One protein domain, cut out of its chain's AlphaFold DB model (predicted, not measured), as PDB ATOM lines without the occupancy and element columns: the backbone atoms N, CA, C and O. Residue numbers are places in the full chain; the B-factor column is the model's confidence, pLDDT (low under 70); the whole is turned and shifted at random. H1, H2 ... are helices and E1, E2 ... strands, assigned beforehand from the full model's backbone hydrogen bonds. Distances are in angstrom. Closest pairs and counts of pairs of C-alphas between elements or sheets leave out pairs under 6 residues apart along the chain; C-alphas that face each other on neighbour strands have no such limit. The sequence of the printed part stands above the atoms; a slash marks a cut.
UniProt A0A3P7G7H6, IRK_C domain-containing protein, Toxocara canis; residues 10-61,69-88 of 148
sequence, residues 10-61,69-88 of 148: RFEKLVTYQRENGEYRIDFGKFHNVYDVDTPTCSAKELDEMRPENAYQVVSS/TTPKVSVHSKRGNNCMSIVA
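What this domain is: This is residues 10 to 61 and 69 to 88 of the 148 residues of the protein "IRK_C domain-containing protein" of Toxocara canis (UniProt A0A3P7G7H6). The printed part is an open, flat horseshoe of chain with a two-stranded hairpin at each end, E1 with E2 at one and the longer E4 with E5 at the other; the short strand E3, the one-helix stretch H1 and loops make the curve between them, and the middle is empty. The turns of both hairpins, residues 18 to 23 and 77 to 82, stand free, and so do residues 43 to 49, of which 44 to 49 belong to H1. The 72 printed residues hold five named strands and one named helix, in the order E1, E2, E3, H1, E4, E5; both two-stranded sheets are antiparallel. The class is mostly strand, though under half of the residues are in named elements. The whole is extended, with a radius of gyration of the C-alphas of 19.4 A and spans of 50 by 39 by 18 A.

How they stand to each other: E4, residues 72 to 78, and E5, residues 81 to 87, form a hairpin of antiparallel strands over a tight link, with 157 degrees between their directions. C-alphas 73 and 86 face each other at 4.6 A, and N 74 and O 85 are within hydrogen-bond range at 3.1 A, as are N 87 and O 72 at 3.2 A. H1, residues 44 to 49, is apart from E5, and every O i to N i+4 pair in it is within hydrogen-bond range. E3, residues 34 to 36, is apart from H1 and pairs with no named strand, but residues 10 to 11 pair with its residues 34 to 35, antiparallel. E1, residues 15 to 18, and E2, residues 23 to 26, form the other hairpin, antiparallel at 149 degrees; N 16 and O 25 are 2.9 A apart. Both E1 and E2 are apart from E3, H1, E4 and E5.

Where its parts are: E4 is 18.1 A from first to last C-alpha and begins at C-alpha 72, (179.994, 166.451, 131.475). E5 is 18.2 A long and ends at C-alpha 87, (178.462, 161.739, 134.466). H1 is 8.9 A long, E3 6.9 A and E2 10.0 A. E1 is 9.8 A long and begins at C-alpha 15, (186.643, 176.053, 165.058).

The domain as a whole: The two C-alphas farthest apart are those of Gly 29 and Thr 69, at 51.1 A. Residues 62 to 68 are not printed, and C-alphas 61 and 69 are 17.0 A apart across this cut, which lies in the link from H1 to E4. Of the links printed whole, none is long; E2 to E3 and E3 to H1 are short. Residues 50 to 61 hold no named element. The mean pLDDT of the printed part is 74.3, and residues 53 to 61 and 69 to 88 are under 70.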
ATOM      1  N   ARG A  10     198.608 180.069 155.004       90.62
ATOM      2  CA  ARG A  10     197.232 179.678 155.354       90.62
ATOM      3  C   ARG A  10     196.966 179.953 156.835       90.62
ATOM      4  O   ARG A  10     197.860 179.826 157.664       90.62
ATOM      5  N   PHE A  11     195.733 180.331 157.164       94.00
ATOM      6  CA  PHE A  11     195.297 180.519 158.553       94.00
ATOM      7  C   PHE A  11     195.077 179.173 159.255       94.00
ATOM      8  O   PHE A  11     194.581 178.224 158.639       94.00
ATOM      9  N   GLU A  12     195.402 179.095 160.546       93.31
ATOM     10  CA  GLU A  12     195.079 177.924 161.369       93.31
ATOM     11  C   GLU A  12     193.562 177.754 161.572       93.31
ATOM     12  O   GLU A  12     192.789 178.715 161.603       93.31
ATOM     13  N   LYS A  13     193.112 176.503 161.739       93.44
ATOM     14  CA  LYS A  13     191.701 176.190 162.005       93.44
ATOM     15  C   LYS A  13     191.302 176.695 163.397       93.44
ATOM     16  O   LYS A  13     191.855 176.263 164.405       93.44
ATOM     17  N   LEU A  14     190.290 177.562 163.437       95.81
ATOM     18  CA  LEU A  14     189.806 178.188 164.675       95.81
ATOM     19  C   LEU A  14     188.677 177.414 165.354       95.81
ATOM     20  O   LEU A  14     188.511 177.511 166.567       95.81
ATOM     21  N   VAL A  15     187.875 176.685 164.577       95.56
ATOM     22  CA  VAL A  15     186.643 176.053 165.058       95.56
ATOM     23  C   VAL A  15     186.865 174.564 165.259       95.56
ATOM     24  O   VAL A  15     187.271 173.871 164.328       95.56
ATOM     25  N   THR A  16     186.557 174.063 166.451       94.56
ATOM     26  CA  THR A  16     186.592 172.633 166.771       94.56
ATOM     27  C   THR A  16     185.223 172.196 167.268       94.56
ATOM     28  O   THR A  16     184.617 172.875 168.096       94.56
ATOM     29  N   TYR A  17     184.733 171.077 166.746       95.00
ATOM     30  CA  TYR A  17     183.512 170.449 167.228       95.00
ATOM     31  C   TYR A  17     183.837 169.546 168.419       95.00
ATOM     32  O   TYR A  17     184.742 168.715 168.342       95.00
ATOM     33  N   GLN A  18     183.115 169.712 169.522       93.69
ATOM     34  CA  GLN A  18     183.233 168.868 170.704       93.69
ATOM     35  C   GLN A  18     182.132 167.810 170.676       93.69
ATOM     36  O   GLN A  18     180.964 168.101 170.932       93.69
ATOM     37  N   ARG A  19     182.510 166.560 170.391       91.25
ATOM     38  CA  ARG A  19     181.565 165.431 170.295       91.25
ATOM     39  C   ARG A  19     180.849 165.136 171.617       91.25
ATOM     40  O   ARG A  19     179.737 164.630 171.608       91.25
ATOM     41  N   GLU A  20     181.482 165.458 172.741       92.19
ATOM     42  CA  GLU A  20     180.988 165.167 174.092       92.19
ATOM     43  C   GLU A  20     179.778 166.011 174.510       92.19
ATOM     44  O   GLU A  20     178.885 165.514 175.190       92.19
ATOM     45  N   ASN A  21     179.727 167.277 174.090       91.06
ATOM     46  CA  ASN A  21     178.643 168.197 174.433       91.06
ATOM     47  C   ASN A  21     177.872 168.707 173.203       91.06
ATOM     48  O   ASN A  21     176.861 169.388 173.351       91.06
ATOM     49  N   GLY A  22     178.321 168.355 171.994       93.56
ATOM     50  CA  GLY A  22     177.701 168.750 170.734       93.56
ATOM     51  C   GLY A  22     177.919 170.220 170.366       93.56
ATOM     52  O   GLY A  22     177.209 170.739 169.505       93.56
ATOM     53  N   GLU A  23     178.873 170.902 171.000       95.56
ATOM     54  CA  GLU A  23     179.104 172.333 170.806       95.56
ATOM     55  C   GLU A  23     180.296 172.623 169.887       95.56
ATOM     56  O   GLU A  23     181.260 171.860 169.795       95.56
ATOM     57  N   TYR A  24     180.268 173.792 169.249       96.62
ATOM     58  CA  TYR A  24     181.403 174.333 168.506       96.62
ATOM     59  C   TYR A  24     182.174 175.318 169.380       96.62
ATOM     60  O   TYR A  24     181.620 176.313 169.845       96.62
ATOM     61  N   ARG A  25     183.474 175.077 169.557       94.19
ATOM     62  CA  ARG A  25     184.383 176.009 170.229       94.19
ATOM     63  C   ARG A  25     185.251 176.743 169.230       94.19
ATOM     64  O   ARG A  25     185.732 176.154 168.265       94.19
ATOM     65  N   ILE A  26     185.472 178.023 169.513       96.12
ATOM     66  CA  ILE A  26     186.343 178.906 168.742       96.12
ATOM     67  C   ILE A  26     187.562 179.246 169.602       96.12
ATOM     68  O   ILE A  26     187.408 179.753 170.713       96.12
ATOM     69  N   ASP A  27     188.763 178.979 169.096       93.75
ATOM     70  CA  ASP A  27     190.021 179.373 169.733       93.75
ATOM     71  C   ASP A  27     190.508 180.718 169.171       93.75
ATOM     72  O   ASP A  27     191.122 180.790 168.105       93.75
ATOM     73  N   PHE A  28     190.226 181.806 169.892       94.88
ATOM     74  CA  PHE A  28     190.651 183.154 169.499       94.88
ATOM     75  C   PHE A  28     192.164 183.375 169.611       94.88
ATOM     76  O   PHE A  28     192.680 184.301 168.985       94.88
ATOM     77  N   GLY A  29     192.887 182.535 170.360       93.81
ATOM     78  CA  GLY A  29     194.347 182.601 170.432       93.81
ATOM     79  C   GLY A  29     194.999 182.297 169.084       93.81
ATOM     80  O   GLY A  29     196.038 182.863 168.761       93.81
ATOM     81  N   LYS A  30     194.336 181.480 168.258       91.88
ATOM     82  CA  LYS A  30     194.799 181.100 166.919       91.88
ATOM     83  C   LYS A  30     194.394 182.073 165.817       91.88
ATOM     84  O   LYS A  30     194.768 181.874 164.667       91.88
ATOM     85  N   PHE A  31     193.646 183.134 166.132       94.12
ATOM     86  CA  PHE A  31     193.056 184.017 165.119       94.12
ATOM     87  C   PHE A  31     194.094 184.669 164.193       94.12
ATOM     88  O   PHE A  31     193.848 184.837 163.003       94.12
ATOM     89  N   HIS A  32     195.264 185.011 164.732       92.31
ATOM     90  CA  HIS A  32     196.357 185.611 163.967       92.31
ATOM     91  C   HIS A  32     197.410 184.586 163.530       92.31
ATOM     92  O   HIS A  32     198.405 184.967 162.915       92.31
ATOM     93  N   ASN A  33     197.215 183.303 163.851       90.94
ATOM     94  CA  ASN A  33     198.174 182.268 163.509       90.94
ATOM     95  C   ASN A  33     198.061 181.935 162.025       90.94
ATOM     96  O   ASN A  33     196.991 181.597 161.505       90.94
ATOM     97  N   VAL A  34     199.206 182.001 161.361       93.31
ATOM     98  CA  VAL A  34     199.391 181.607 159.972       93.31
ATOM     99  C   VAL A  34     200.552 180.630 159.896       93.31
ATOM    100  O   VAL A  34     201.530 180.768 160.630       93.31
ATOM    101  N   TYR A  35     200.449 179.655 159.006       91.44
ATOM    102  CA  TYR A  35     201.524 178.717 158.711       91.44
ATOM    103  C   TYR A  35     201.861 178.763 157.223       91.44
ATOM    104  O   TYR A  35     200.992 179.039 156.387       91.44
ATOM    105  N   ASP A  36     203.135 178.527 156.916       90.69
ATOM    106  CA  ASP A  36     203.627 178.450 155.544       90.69
ATOM    107  C   ASP A  36     203.111 177.183 154.859       90.69
ATOM    108  O   ASP A  36     203.028 176.107 155.456       90.69
ATOM    109  N   VAL A  37     202.768 177.320 153.585       88.62
ATOM    110  CA  VAL A  37     202.297 176.255 152.711       88.62
ATOM    111  C   VAL A  37     202.902 176.430 151.334       88.62
ATOM    112  O   VAL A  37     203.046 177.546 150.840       88.62
ATOM    113  N   ASP A  38     203.174 175.306 150.682       85.50
ATOM    114  CA  ASP A  38     203.662 175.267 149.310       85.50
ATOM    115  C   ASP A  38     202.575 175.748 148.335       85.50
ATOM    116  O   ASP A  38     201.798 174.979 147.765       85.50
ATOM    117  N   THR A  39     202.489 177.067 148.170       86.75
ATOM    118  CA  THR A  39     201.696 177.714 147.126       86.75
ATOM    119  C   THR A  39     202.541 177.801 145.851       86.75
ATOM    120  O   THR A  39     203.703 178.213 145.923       86.75
ATOM    121  N   PRO A  40     201.991 177.451 144.672       85.50
ATOM    122  CA  PRO A  40     202.704 177.596 143.408       85.50
ATOM    123  C   PRO A  40     203.227 179.023 143.211       85.50
ATOM    124  O   PRO A  40     202.509 179.995 143.443       85.50
ATOM    125  N   THR A  41     204.476 179.149 142.763       84.19
ATOM    126  CA  THR A  41     205.151 180.448 142.592       84.19
ATOM    127  C   THR A  41     204.746 181.183 141.317       84.19
ATOM    128  O   THR A  41     205.182 182.311 141.093       84.19
ATOM    129  N   CYS A  42     203.970 180.538 140.451       81.94
ATOM    130  CA  CYS A  42     203.467 181.126 139.223       81.94
ATOM    131  C   CYS A  42     202.229 181.990 139.482       81.94
ATOM    132  O   CYS A  42     201.522 181.865 140.484       81.94
ATOM    133  N   SER A  43     201.974 182.906 138.555       84.81
ATOM    134  CA  SER A  43     200.776 183.734 138.601       84.81
ATOM    135  C   SER A  43     199.511 182.889 138.414       84.81
ATOM    136  O   SER A  43     199.531 181.821 137.801       84.81
ATOM    137  N   ALA A  44     198.367 183.405 138.874       84.69
ATOM    138  CA  ALA A  44     197.077 182.745 138.652       84.69
ATOM    139  C   ALA A  44     196.780 182.505 137.156       84.69
ATOM    140  O   ALA A  44     196.116 181.531 136.818       84.69
ATOM    141  N   LYS A  45     197.299 183.367 136.270       85.94
ATOM    142  CA  LYS A  45     197.184 183.223 134.814       85.94
ATOM    143  C   LYS A  45     197.997 182.038 134.296       85.94
ATOM    144  O   LYS A  45     197.469 181.205 133.577       85.94
ATOM    145  N   GLU A  46     199.262 181.944 134.692       85.38
ATOM    146  CA  GLU A  46     200.146 180.838 134.303       85.38
ATOM    147  C   GLU A  46     199.645 179.492 134.846       85.38
ATOM    148  O   GLU A  46     199.722 178.485 134.148       85.38
ATOM    149  N   LEU A  47     199.072 179.469 136.057       86.19
ATOM    150  CA  LEU A  47     198.408 178.273 136.591       86.19
ATOM    151  C   LEU A  47     197.224 177.816 135.736       86.19
ATOM    152  O   LEU A  47     196.987 176.615 135.636       86.19
ATOM    153  N   ASP A  48     196.473 178.749 135.155       84.94
ATOM    154  CA  ASP A  48     195.326 178.425 134.303       84.94
ATOM    155  C   ASP A  48     195.767 177.958 132.909       84.94
ATOM    156  O   ASP A  48     195.164 177.053 132.346       84.94
ATOM    157  N   GLU A  49     196.873 178.492 132.386       87.12
ATOM    158  CA  GLU A  49     197.478 178.047 131.122       87.12
ATOM    159  C   GLU A  49     198.098 176.641 131.226       87.12
ATOM    160  O   GLU A  49     198.064 175.875 130.266       87.12
ATOM    161  N   MET A  50     198.649 176.280 132.391       80.50
ATOM    162  CA  MET A  50     199.183 174.936 132.665       80.50
ATOM    163  C   MET A  50     198.099 173.929 133.068       80.50
ATOM    164  O   MET A  50     198.373 172.729 133.174       80.50
ATOM    165  N   ARG A  51     196.878 174.398 133.343       79.94
ATOM    166  CA  ARG A  51     195.767 173.533 133.728       79.94
ATOM    167  C   ARG A  51     195.341 172.723 132.495       79.94
ATOM    168  O   ARG A  51     194.953 173.318 131.495       79.94
ATOM    169  N   PRO A  52     195.352 171.379 132.549       77.69
ATOM    170  CA  PRO A  52     194.894 170.579 131.419       77.69
ATOM    171  C   PRO A  52     193.419 170.893 131.135       77.69
ATOM    172  O   PRO A  52     192.644 171.058 132.085       77.69
ATOM    173  N   GLU A  53     193.011 170.941 129.856       67.38
ATOM    174  CA  GLU A  53     191.712 171.489 129.401       67.38
ATOM    175  C   GLU A  53     190.460 170.823 130.024       67.38
ATOM    176  O   GLU A  53     189.333 171.296 129.858       67.38
ATOM    177  N   ASN A  54     190.637 169.741 130.786       60.69
ATOM    178  CA  ASN A  54     189.576 168.955 131.411       60.69
ATOM    179  C   ASN A  54     189.647 168.876 132.949       60.69
ATOM    180  O   ASN A  54     188.896 168.100 133.534       60.69
ATOM    181  N   ALA A  55     190.513 169.640 133.626       62.69
ATOM    182  CA  ALA A  55     190.683 169.492 135.078       62.69
ATOM    183  C   ALA A  55     189.469 169.972 135.898       62.69
ATOM    184  O   ALA A  55     189.126 169.333 136.889       62.69
ATOM    185  N   TYR A  56     188.795 171.062 135.494       58.34
ATOM    186  CA  TYR A  56     187.628 171.609 136.211       58.34
ATOM    187  C   TYR A  56     186.677 172.352 135.254       58.34
ATOM    188  O   TYR A  56     186.736 173.571 135.117       58.34
ATOM    189  N   GLN A  57     185.785 171.630 134.574       53.47
ATOM    190  CA  GLN A  57     184.732 172.237 133.747       53.47
ATOM    191  C   GLN A  57     183.488 172.513 134.612       53.47
ATOM    192  O   GLN A  57     182.749 171.589 134.957       53.47
ATOM    193  N   VAL A  58     183.222 173.779 134.961       54.84
ATOM    194  CA  VAL A  58     181.909 174.202 135.490       54.84
ATOM    195  C   VAL A  58     181.024 174.560 134.299       54.84
ATOM    196  O   VAL A  58     181.110 175.653 133.742       54.84
ATOM    197  N   VAL A  59     180.176 173.619 133.881       48.94
ATOM    198  CA  VAL A  59     179.287 173.803 132.729       48.94
ATOM    199  C   VAL A  59     178.130 174.730 133.123       48.94
ATOM    200  O   VAL A  59     177.187 174.311 133.792       48.94
ATOM    201  N   SER A  60     178.181 175.993 132.692       46.81
ATOM    202  CA  SER A  60     176.995 176.856 132.646       46.81
ATOM    203  C   SER A  60     176.202 176.477 131.402       46.81
ATOM    204  O   SER A  60     176.654 176.681 130.280       46.81
ATOM    205  N   SER A  61     175.044 175.856 131.594       49.34
ATOM    206  CA  SER A  61     174.187 175.399 130.506       49.34
ATOM    207  C   SER A  61     173.732 176.565 129.625       49.34
ATOM    208  O   SER A  61     172.802 177.288 129.981       49.34
ATOM    209  N   THR A  69     184.001 163.991 123.287       53.62
ATOM    210  CA  THR A  69     184.115 162.982 124.349       53.62
ATOM    211  C   THR A  69     184.811 163.597 125.565       53.62
ATOM    212  O   THR A  69     185.992 163.366 125.804       53.62
ATOM    213  N   THR A  70     184.099 164.429 126.324       46.38
ATOM    214  CA  THR A  70     184.570 164.977 127.601       46.38
ATOM    215  C   THR A  70     183.537 164.722 128.702       46.38
ATOM    216  O   THR A  70     182.329 164.729 128.435       46.38
ATOM    217  N   PRO A  71     183.977 164.433 129.943       48.06
ATOM    218  CA  PRO A  71     183.068 164.190 131.057       48.06
ATOM    219  C   PRO A  71     182.241 165.451 131.333       48.06
ATOM    220  O   PRO A  71     182.783 166.528 131.581       48.06
ATOM    221  N   LYS A  72     180.912 165.326 131.273       53.97
ATOM    222  CA  LYS A  72     179.994 166.451 131.475       53.97
ATOM    223  C   LYS A  72     179.640 166.559 132.956       53.97
ATOM    224  O   LYS A  72     179.098 165.625 133.550       53.97
ATOM    225  N   VAL A  73     179.934 167.714 133.551       50.72
ATOM    226  CA  VAL A  73     179.490 168.067 134.904       50.72
ATOM    227  C   VAL A  73     178.096 168.666 134.796       50.72
ATOM    228  O   VAL A  73     177.889 169.643 134.080       50.72
ATOM    229  N   SER A  74     177.127 168.066 135.483       49.91
ATOM    230  CA  SER A  74     175.749 168.560 135.508       49.91
ATOM    231  C   SER A  74     175.429 169.101 136.895       49.91
ATOM    232  O   SER A  74     175.619 168.411 137.897       49.91
ATOM    233  N   VAL A  75     174.972 170.353 136.950       46.69
ATOM    234  CA  VAL A  75     174.569 171.013 138.195       46.69
ATOM    235  C   VAL A  75     173.052 170.941 138.293       46.69
ATOM    236  O   VAL A  75     172.331 171.602 137.546       46.69
ATOM    237  N   HIS A  76     172.550 170.116 139.212       46.81
ATOM    238  CA  HIS A  76     171.114 169.959 139.424       46.81
ATOM    239  C   HIS A  76     170.674 170.908 140.533       46.81
ATOM    240  O   HIS A  76     170.724 170.566 141.712       46.81
ATOM    241  N   SER A  77     170.206 172.104 140.180       41.22
ATOM    242  CA  SER A  77     169.530 172.967 141.154       41.22
ATOM    243  C   SER A  77     168.101 172.475 141.379       41.22
ATOM    244  O   SER A  77     167.137 173.028 140.851       41.22
ATOM    245  N   LYS A  78     167.937 171.425 142.187       55.31
ATOM    246  CA  LYS A  78     166.633 171.116 142.782       55.31
ATOM    247  C   LYS A  78     166.536 171.841 144.117       55.31
ATOM    248  O   LYS A  78     167.243 171.534 145.067       55.31
ATOM    249  N   ARG A  79     165.662 172.852 144.109       49.84
ATOM    250  CA  ARG A  79     165.201 173.712 145.209       49.84
ATOM    251  C   ARG A  79     165.538 173.158 146.604       49.84
ATOM    252  O   ARG A  79     164.732 172.444 147.187       49.84
ATOM    253  N   GLY A  80     166.717 173.511 147.112       53.72
ATOM    254  CA  GLY A  80     167.167 173.158 148.458       53.72
ATOM    255  C   GLY A  80     168.639 172.771 148.533       53.72
ATOM    256  O   GLY A  80     169.341 173.345 149.352       53.72
ATOM    257  N   ASN A  81     169.124 171.895 147.648       47.47
ATOM    258  CA  ASN A  81     170.482 171.349 147.741       47.47
ATOM    259  C   ASN A  81     171.188 171.413 146.382       47.47
ATOM    260  O   ASN A  81     170.686 170.886 145.388       47.47
ATOM    261  N   ASN A  82     172.366 172.037 146.344       49.06
ATOM    262  CA  ASN A  82     173.230 172.018 145.167       49.06
ATOM    263  C   ASN A  82     174.005 170.696 145.172       49.06
ATOM    264  O   ASN A  82     174.972 170.561 145.918       49.06
ATOM    265  N   CYS A  83     173.585 169.710 144.377       47.66
ATOM    266  CA  CYS A  83     174.358 168.483 144.187       47.66
ATOM    267  C   CYS A  83     175.117 168.529 142.853       47.66
ATOM    268  O   CYS A  83     174.531 168.647 141.775       47.66
ATOM    269  N   MET A  84     176.443 168.455 142.949       40.00
ATOM    270  CA  MET A  84     177.351 168.308 141.813       40.00
ATOM    271  C   MET A  84     177.505 166.820 141.499       40.00
ATOM    272  O   MET A  84     177.866 166.040 142.379       40.00
ATOM    273  N   SER A  85     177.246 166.412 140.257       48.50
ATOM    274  CA  SER A  85     177.559 165.057 139.798       48.50
ATOM    275  C   SER A  85     178.237 165.075 138.432       48.50
ATOM    276  O   SER A  85     177.840 165.801 137.513       48.50
ATOM    277  N   ILE A  86     179.288 164.265 138.322       46.69
ATOM    278  CA  ILE A  86     180.040 164.046 137.089       46.69
ATOM    279  C   ILE A  86     179.471 162.783 136.447       46.69
ATOM    280  O   ILE A  86     179.448 161.725 137.075       46.69
ATOM    281  N   VAL A  87     178.972 162.892 135.216       52.62
ATOM    282  CA  VAL A  87     178.462 161.739 134.466       52.62
ATOM    283  C   VAL A  87     179.450 161.433 133.345       52.62
ATOM    284  O   VAL A  87     179.602 162.215 132.407       52.62
ATOM    285  N   ALA A  88     180.142 160.298 133.460       42.75
ATOM    286  CA  ALA A  88     181.006 159.769 132.409       42.75
ATOM    287  C   ALA A  88     180.171 159.031 131.339       42.75
ATOM    288  O   ALA A  88     179.162 158.401 131.689       42.75
TER     289      ALA A  88